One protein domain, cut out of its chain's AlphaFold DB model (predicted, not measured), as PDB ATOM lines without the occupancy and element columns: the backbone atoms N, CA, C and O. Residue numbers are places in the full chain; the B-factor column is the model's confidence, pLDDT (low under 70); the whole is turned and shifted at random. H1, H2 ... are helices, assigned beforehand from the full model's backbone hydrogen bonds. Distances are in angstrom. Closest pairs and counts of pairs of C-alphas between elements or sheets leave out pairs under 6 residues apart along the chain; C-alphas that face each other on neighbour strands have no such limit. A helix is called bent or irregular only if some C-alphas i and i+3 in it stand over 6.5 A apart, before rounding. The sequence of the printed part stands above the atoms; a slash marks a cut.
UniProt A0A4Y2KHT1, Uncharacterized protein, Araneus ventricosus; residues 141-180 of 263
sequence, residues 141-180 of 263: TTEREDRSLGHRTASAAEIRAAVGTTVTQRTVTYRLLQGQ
ATOM      1  N   THR A 141     -10.121  48.217  15.839       79.88
ATOM      2  CA  THR A 141     -10.416  47.897  17.244       79.88
ATOM      3  C   THR A 141      -9.124  47.825  18.040       79.88
ATOM      4  O   THR A 141      -8.102  47.345  17.525       79.88
ATOM      5  N   THR A 142      -9.173  48.300  19.282       85.19
ATOM      6  CA  THR A 142      -8.066  48.191  20.237       85.19
ATOM      7  C   THR A 142      -8.079  46.831  20.932       85.19
ATOM      8  O   THR A 142      -9.088  46.131  20.980       85.19
ATOM      9  N   GLU A 143      -6.950  46.430  21.514       82.69
ATOM     10  CA  GLU A 143      -6.884  45.170  22.266       82.69
ATOM     11  C   GLU A 143      -7.775  45.193  23.521       82.69
ATOM     12  O   GLU A 143      -8.321  44.171  23.931       82.69
ATOM     13  N   ARG A 144      -7.964  46.377  24.121       82.38
ATOM     14  CA  ARG A 144      -8.857  46.571  25.268       82.38
ATOM     15  C   ARG A 144     -10.316  46.320  24.884       82.38
ATOM     16  O   ARG A 144     -11.016  45.642  25.631       82.38
ATOM     17  N   GLU A 145     -10.742  46.829  23.729       81.44
ATOM     18  CA  GLU A 145     -12.063  46.536  23.161       81.44
ATOM     19  C   GLU A 145     -12.198  45.050  22.839       81.44
ATOM     20  O   GLU A 145     -13.163  44.429  23.261       81.44
ATOM     21  N   ASP A 146     -11.206  44.438  22.182       81.31
ATOM     22  CA  ASP A 146     -11.244  43.011  21.836       81.31
ATOM     23  C   ASP A 146     -11.427  42.115  23.089       81.31
ATOM     24  O   ASP A 146     -12.097  41.080  23.015       81.31
ATOM     25  N   ARG A 147     -10.906  42.524  24.258       77.62
ATOM     26  CA  ARG A 147     -11.143  41.843  25.547       77.62
ATOM     27  C   ARG A 147     -12.570  42.026  26.074       77.62
ATOM     28  O   ARG A 147     -13.111  41.082  26.650       77.62
ATOM     29  N   SER A 148     -13.194  43.188  25.869       75.31
ATOM     30  CA  SER A 148     -14.583  43.429  26.290       75.31
ATOM     31  C   SER A 148     -15.616  42.751  25.378       75.31
ATOM     32  O   SER A 148     -16.720  42.452  25.829       75.31
ATOM     33  N   LEU A 149     -15.250  42.374  24.140       72.06
ATOM     34  CA  LEU A 149     -16.102  41.565  23.244       72.06
ATOM     35  C   LEU A 149     -16.427  40.163  23.802       72.06
ATOM     36  O   LEU A 149     -17.268  39.456  23.249       72.06
ATOM     37  N   GLY A 150     -15.764  39.734  24.881       66.69
ATOM     38  CA  GLY A 150     -15.889  38.405  25.481       66.69
ATOM     39  C   GLY A 150     -17.204  38.106  26.212       66.69
ATOM     40  O   GLY A 150     -17.306  37.037  26.817       66.69
ATOM     41  N   HIS A 151     -18.210  38.992  26.177       70.06
ATOM     42  CA  HIS A 151     -19.525  38.715  26.764       70.06
ATOM     43  C   HIS A 151     -20.138  37.445  26.147       70.06
ATOM     44  O   HIS A 151     -20.566  37.416  24.993       70.06
ATOM     45  N   ARG A 152     -20.159  36.360  26.936       74.25
ATOM     46  CA  ARG A 152     -20.448  34.994  26.465       74.25
ATOM     47  C   ARG A 152     -21.866  34.831  25.910       74.25
ATOM     48  O   ARG A 152     -22.072  33.988  25.045       74.25
ATOM     49  N   THR A 153     -22.832  35.619  26.371       72.50
ATOM     50  CA  THR A 153     -24.253  35.505  25.994       72.50
ATOM     51  C   THR A 153     -24.734  36.603  25.048       72.50
ATOM     52  O   THR A 153     -25.783  36.432  24.434       72.50
ATOM     53  N   ALA A 154     -23.982  37.696  24.893       75.25
ATOM     54  CA  ALA A 154     -24.433  38.855  24.129       75.25
ATOM     55  C   ALA A 154     -24.348  38.607  22.619       75.25
ATOM     56  O   ALA A 154     -23.353  38.066  22.138       75.25
ATOM     57  N   SER A 155     -25.347  39.003  21.833       73.56
ATOM     58  CA  SER A 155     -25.305  38.888  20.368       73.56
ATOM     59  C   SER A 155     -24.220  39.790  19.748       73.56
ATOM     60  O   SER A 155     -23.717  40.722  20.367       73.56
ATOM     61  N   ALA A 156     -23.815  39.531  18.493       75.25
ATOM     62  CA  ALA A 156     -22.821  40.401  17.837       75.25
ATOM     63  C   ALA A 156     -23.348  41.837  17.632       75.25
ATOM     64  O   ALA A 156     -22.554  42.770  17.534       75.25
ATOM     65  N   ALA A 157     -24.673  42.003  17.563       74.50
ATOM     66  CA  ALA A 157     -25.328  43.301  17.468       74.50
ATOM     67  C   ALA A 157     -25.292  44.051  18.808       74.50
ATOM     68  O   ALA A 157     -24.939  45.225  18.823       74.50
ATOM     69  N   GLU A 158     -25.566  43.363  19.922       78.38
ATOM     70  CA  GLU A 158     -25.438  43.920  21.279       78.38
ATOM     71  C   GLU A 158     -24.000  44.340  21.581       78.38
ATOM     72  O   GLU A 158     -23.756  45.442  22.063       78.38
ATOM     73  N   ILE A 159     -23.031  43.495  21.218       76.75
ATOM     74  CA  ILE A 159     -21.610  43.807  21.385       76.75
ATOM     75  C   ILE A 159     -21.229  45.046  20.558       76.75
ATOM     76  O   ILE A 159     -20.518  45.916  21.052       76.75
ATOM     77  N   ARG A 160     -21.725  45.171  19.319       77.56
ATOM     78  CA  ARG A 160     -21.496  46.367  18.490       77.56
ATOM     79  C   ARG A 160     -22.101  47.622  19.123       77.56
ATOM     80  O   ARG A 160     -21.455  48.662  19.116       77.56
ATOM     81  N   ALA A 161     -23.313  47.530  19.666       77.44
ATOM     82  CA  ALA A 161     -23.949  48.648  20.358       77.44
ATOM     83  C   ALA A 161     -23.133  49.103  21.584       77.44
ATOM     84  O   ALA A 161     -23.018  50.300  21.819       77.44
ATOM     85  N   ALA A 162     -22.513  48.165  22.308       75.38
ATOM     86  CA  ALA A 162     -21.692  48.460  23.484       75.38
ATOM     87  C   ALA A 162     -20.300  49.042  23.159       75.38
ATOM     88  O   ALA A 162     -19.771  49.834  23.931       75.38
ATOM     89  N   VAL A 163     -19.690  48.641  22.039       71.31
ATOM     90  CA  VAL A 163     -18.326  49.056  21.641       71.31
ATOM     91  C   VAL A 163     -18.325  50.386  20.877       71.31
ATOM     92  O   VAL A 163     -17.301  51.057  20.808       71.31
ATOM     93  N   GLY A 164     -19.475  50.786  20.331       67.25
ATOM     94  CA  GLY A 164     -19.624  51.987  19.514       67.25
ATOM     95  C   GLY A 164     -19.698  51.685  18.014       67.25
ATOM     96  O   GLY A 164     -19.301  50.627  17.522       67.25
ATOM     97  N   THR A 165     -20.257  52.631  17.260       63.84
ATOM     98  CA  THR A 165     -20.696  52.467  15.860       63.84
ATOM     99  C   THR A 165     -19.570  52.410  14.822       63.84
ATOM    100  O   THR A 165     -19.845  52.222  13.638       63.84
ATOM    101  N   THR A 166     -18.303  52.518  15.226       75.50
ATOM    102  CA  THR A 166     -17.143  52.538  14.313       75.50
ATOM    103  C   THR A 166     -16.847  51.180  13.672       75.50
ATOM    104  O   THR A 166     -16.144  51.104  12.660       75.50
ATOM    105  N   VAL A 167     -17.384  50.091  14.230       78.56
ATOM    106  CA  VAL A 167     -17.022  48.719  13.860       78.56
ATOM    107  C   VAL A 167     -18.209  47.974  13.250       78.56
ATOM    108  O   VAL A 167     -19.292  47.885  13.827       78.56
ATOM    109  N   THR A 168     -18.011  47.360  12.082       84.19
ATOM    110  CA  THR A 168     -19.056  46.531  11.458       84.19
ATOM    111  C   THR A 168     -19.248  45.202  12.203       84.19
ATOM    112  O   THR A 168     -18.319  44.645  12.794       84.19
ATOM    113  N   GLN A 169     -20.446  44.616  12.103       84.19
ATOM    114  CA  GLN A 169     -20.746  43.295  12.686       84.19
ATOM    115  C   GLN A 169     -19.822  42.190  12.158       84.19
ATOM    116  O   GLN A 169     -19.492  41.245  12.879       84.19
ATOM    117  N   ARG A 170     -19.379  42.311  10.900       87.50
ATOM    118  CA  ARG A 170     -18.431  41.382  10.282       87.50
ATOM    119  C   ARG A 170     -17.084  41.428  10.996       87.50
ATOM    120  O   ARG A 170     -16.561  40.375  11.348       87.50
ATOM    121  N   THR A 171     -16.567  42.623  11.276       86.56
ATOM    122  CA  THR A 171     -15.325  42.799  12.042       86.56
ATOM    123  C   THR A 171     -15.453  42.205  13.446       86.56
ATOM    124  O   THR A 171     -14.600  41.411  13.832       86.56
ATOM    125  N   VAL A 172     -16.549  42.479  14.166       84.81
ATOM    126  CA  VAL A 172     -16.822  41.879  15.490       84.81
ATOM    127  C   VAL A 172     -16.839  40.346  15.416       84.81
ATOM    128  O   VAL A 172     -16.217  39.668  16.230       84.81
ATOM    129  N   THR A 173     -17.483  39.778  14.395       86.50
ATOM    130  CA  THR A 173     -17.528  38.320  14.190       86.50
ATOM    131  C   THR A 173     -16.135  37.741  13.949       86.50
ATOM    132  O   THR A 173     -15.780  36.734  14.558       86.50
ATOM    133  N   TYR A 174     -15.314  38.389  13.118       87.88
ATOM    134  CA  TYR A 174     -13.933  37.963  12.913       87.88
ATOM    135  C   TYR A 174     -13.113  38.032  14.196       87.88
ATOM    136  O   TYR A 174     -12.405  37.075  14.490       87.88
ATOM    137  N   ARG A 175     -13.235  39.103  14.991       88.00
ATOM    138  CA  ARG A 175     -12.531  39.229  16.278       88.00
ATOM    139  C   ARG A 175     -12.878  38.103  17.240       88.00
ATOM    140  O   ARG A 175     -11.983  37.469  17.791       88.00
ATOM    141  N   LEU A 176     -14.164  37.790  17.365       87.81
ATOM    142  CA  LEU A 176     -14.633  36.679  18.189       87.81
ATOM    143  C   LEU A 176     -14.059  35.338  17.708       87.81
ATOM    144  O   LEU A 176     -13.604  34.537  18.522       87.81
ATOM    145  N   LEU A 177     -14.003  35.111  16.392       88.69
ATOM    146  CA  LEU A 177     -13.402  33.903  15.818       88.69
ATOM    147  C   LEU A 177     -11.883  33.830  16.031       88.69
ATOM    148  O   LEU A 177     -11.387  32.746  16.329       88.69
ATOM    149  N   GLN A 178     -11.162  34.953  15.929       88.44
ATOM    150  CA  GLN A 178      -9.731  35.036  16.255       88.44
ATOM    151  C   GLN A 178      -9.482  34.689  17.733       88.44
ATOM    152  O   GLN A 178      -8.553  33.954  18.048       88.44
ATOM    153  N   GLY A 179     -10.373  35.124  18.632       86.88
ATOM    154  CA  GLY A 179     -10.389  34.733  20.048       86.88
ATOM    155  C   GLY A 179     -10.924  33.320  20.333       86.88
ATOM    156  O   GLY A 179     -11.100  32.959  21.501       86.88
ATOM    157  N   GLN A 180     -11.203  32.526  19.289       88.81
ATOM    158  CA  GLN A 180     -11.769  31.170  19.336       88.81
ATOM    159  C   GLN A 180     -13.161  31.073  19.985       88.81
ATOM    160  O   GLN A 180     -13.614  29.988  20.349       88.81
TER     161      GLN A 180
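AT A GLANCE: This is residues 141 to 180 of the 263 residues of an uncharacterized protein of Araneus ventricosus (UniProt A0A4Y2KHT1). Three short helices stand around a small common middle, each running in a different direction, with their centres making a triangle. H2 and H3 pack on each other nearly at right angles, near their first residues, while H1 makes the third corner and is held more loosely, near both of them. The printed part has 40 residues with three named helices, in the order H1, H2, H3, and no named strand; the class is all helix, with 24 residues in the named helices. The whole is compact, with a radius of gyration of the C-alphas of 8.8 A, and rounded, with spans of 23 by 21 by 17 A.

IN THESE COORDINATES: The printed part begins at Thr 141, with its C-alpha at (-10.416, 47.897, 17.244), and residues 141 and 142 come before the first helix. H1 takes residues 143 to 148, Glu 143 to Ser 148, and measures 8.9 A from first to last C-alpha; C-alpha 143 is at (-6.884, 45.170, 22.266). Residues 149 to 155 follow, outside the named helices. H2 takes residues 156 to 163, Ala 156 to Val 163, and measures 10.5 A from C-alpha 156 at (-22.821, 40.401, 17.837) to C-alpha 163. Residues 164 to 168 lead on to H3, which takes residues 169 to 178, Gln 169 to Gln 178. With 10 residues H3 is the longest helix by residues, and it measures 14.2 A between its first and last C-alphas. It ends with C-alpha 178 at (-9.731, 35.036, 16.255), and residues 179 and 180 follow it. No helix is bent or irregular.

HOW THE PARTS SIT: H1 touches no helix, but it is near H2 and near H3. H1 and H2 are close but not clearly touching, with 1 pair of C-alphas within 8 A. Their closest C-alphas are those of Glu 145 and Val 163, the last residue of H2, 6.9 A apart. The lines of H1 and H2 stand at a steep tilt of 61 degrees, and the two helices run opposite ways. Their centres are 12.4 A apart. H1 and H3 are also close but not clearly touching, with 1 pair of C-alphas within 8 A. Their closest C-alphas are those of Asp 146 and Arg 175, 6.8 A apart. Their lines are about perpendicular, at 83 degrees, with 11.9 A from centre to centre. H2 and H3 touch, with 7 pairs of C-alphas within 8 A. The closest are those of Ala 156 and Gln 169, the first residues of the two helices, 6.3 A apart. The lines of H2 and H3 are about perpendicular, at 85 degrees, and their centres are 11.3 A apart. In the backbones of H1, H2 and H3, every pair of O i and N i+4 is within hydrogen-bond range.

THE WHOLE: The two C-alphas farthest apart in the domain are those of Thr 165 and Gln 180, at 23.4 A. From the first to the last printed C-alpha, Thr 141 to Gln 180, the distance is 16.9 A. The printed part has no cut. The link from H1 to H2, with 7 residues, is short, and the link from H2 to H3, with 5 residues, is tight; no link is long. The mean pLDDT of the printed part is 79.3, with means of 80 in H1, 76 in H2 and 87 in H3. Three printed residues are under 70, where the confidence of the model is low: residue 150, in the link from H1 to H2, and residues 164 to 165, in the link from H2 to H3.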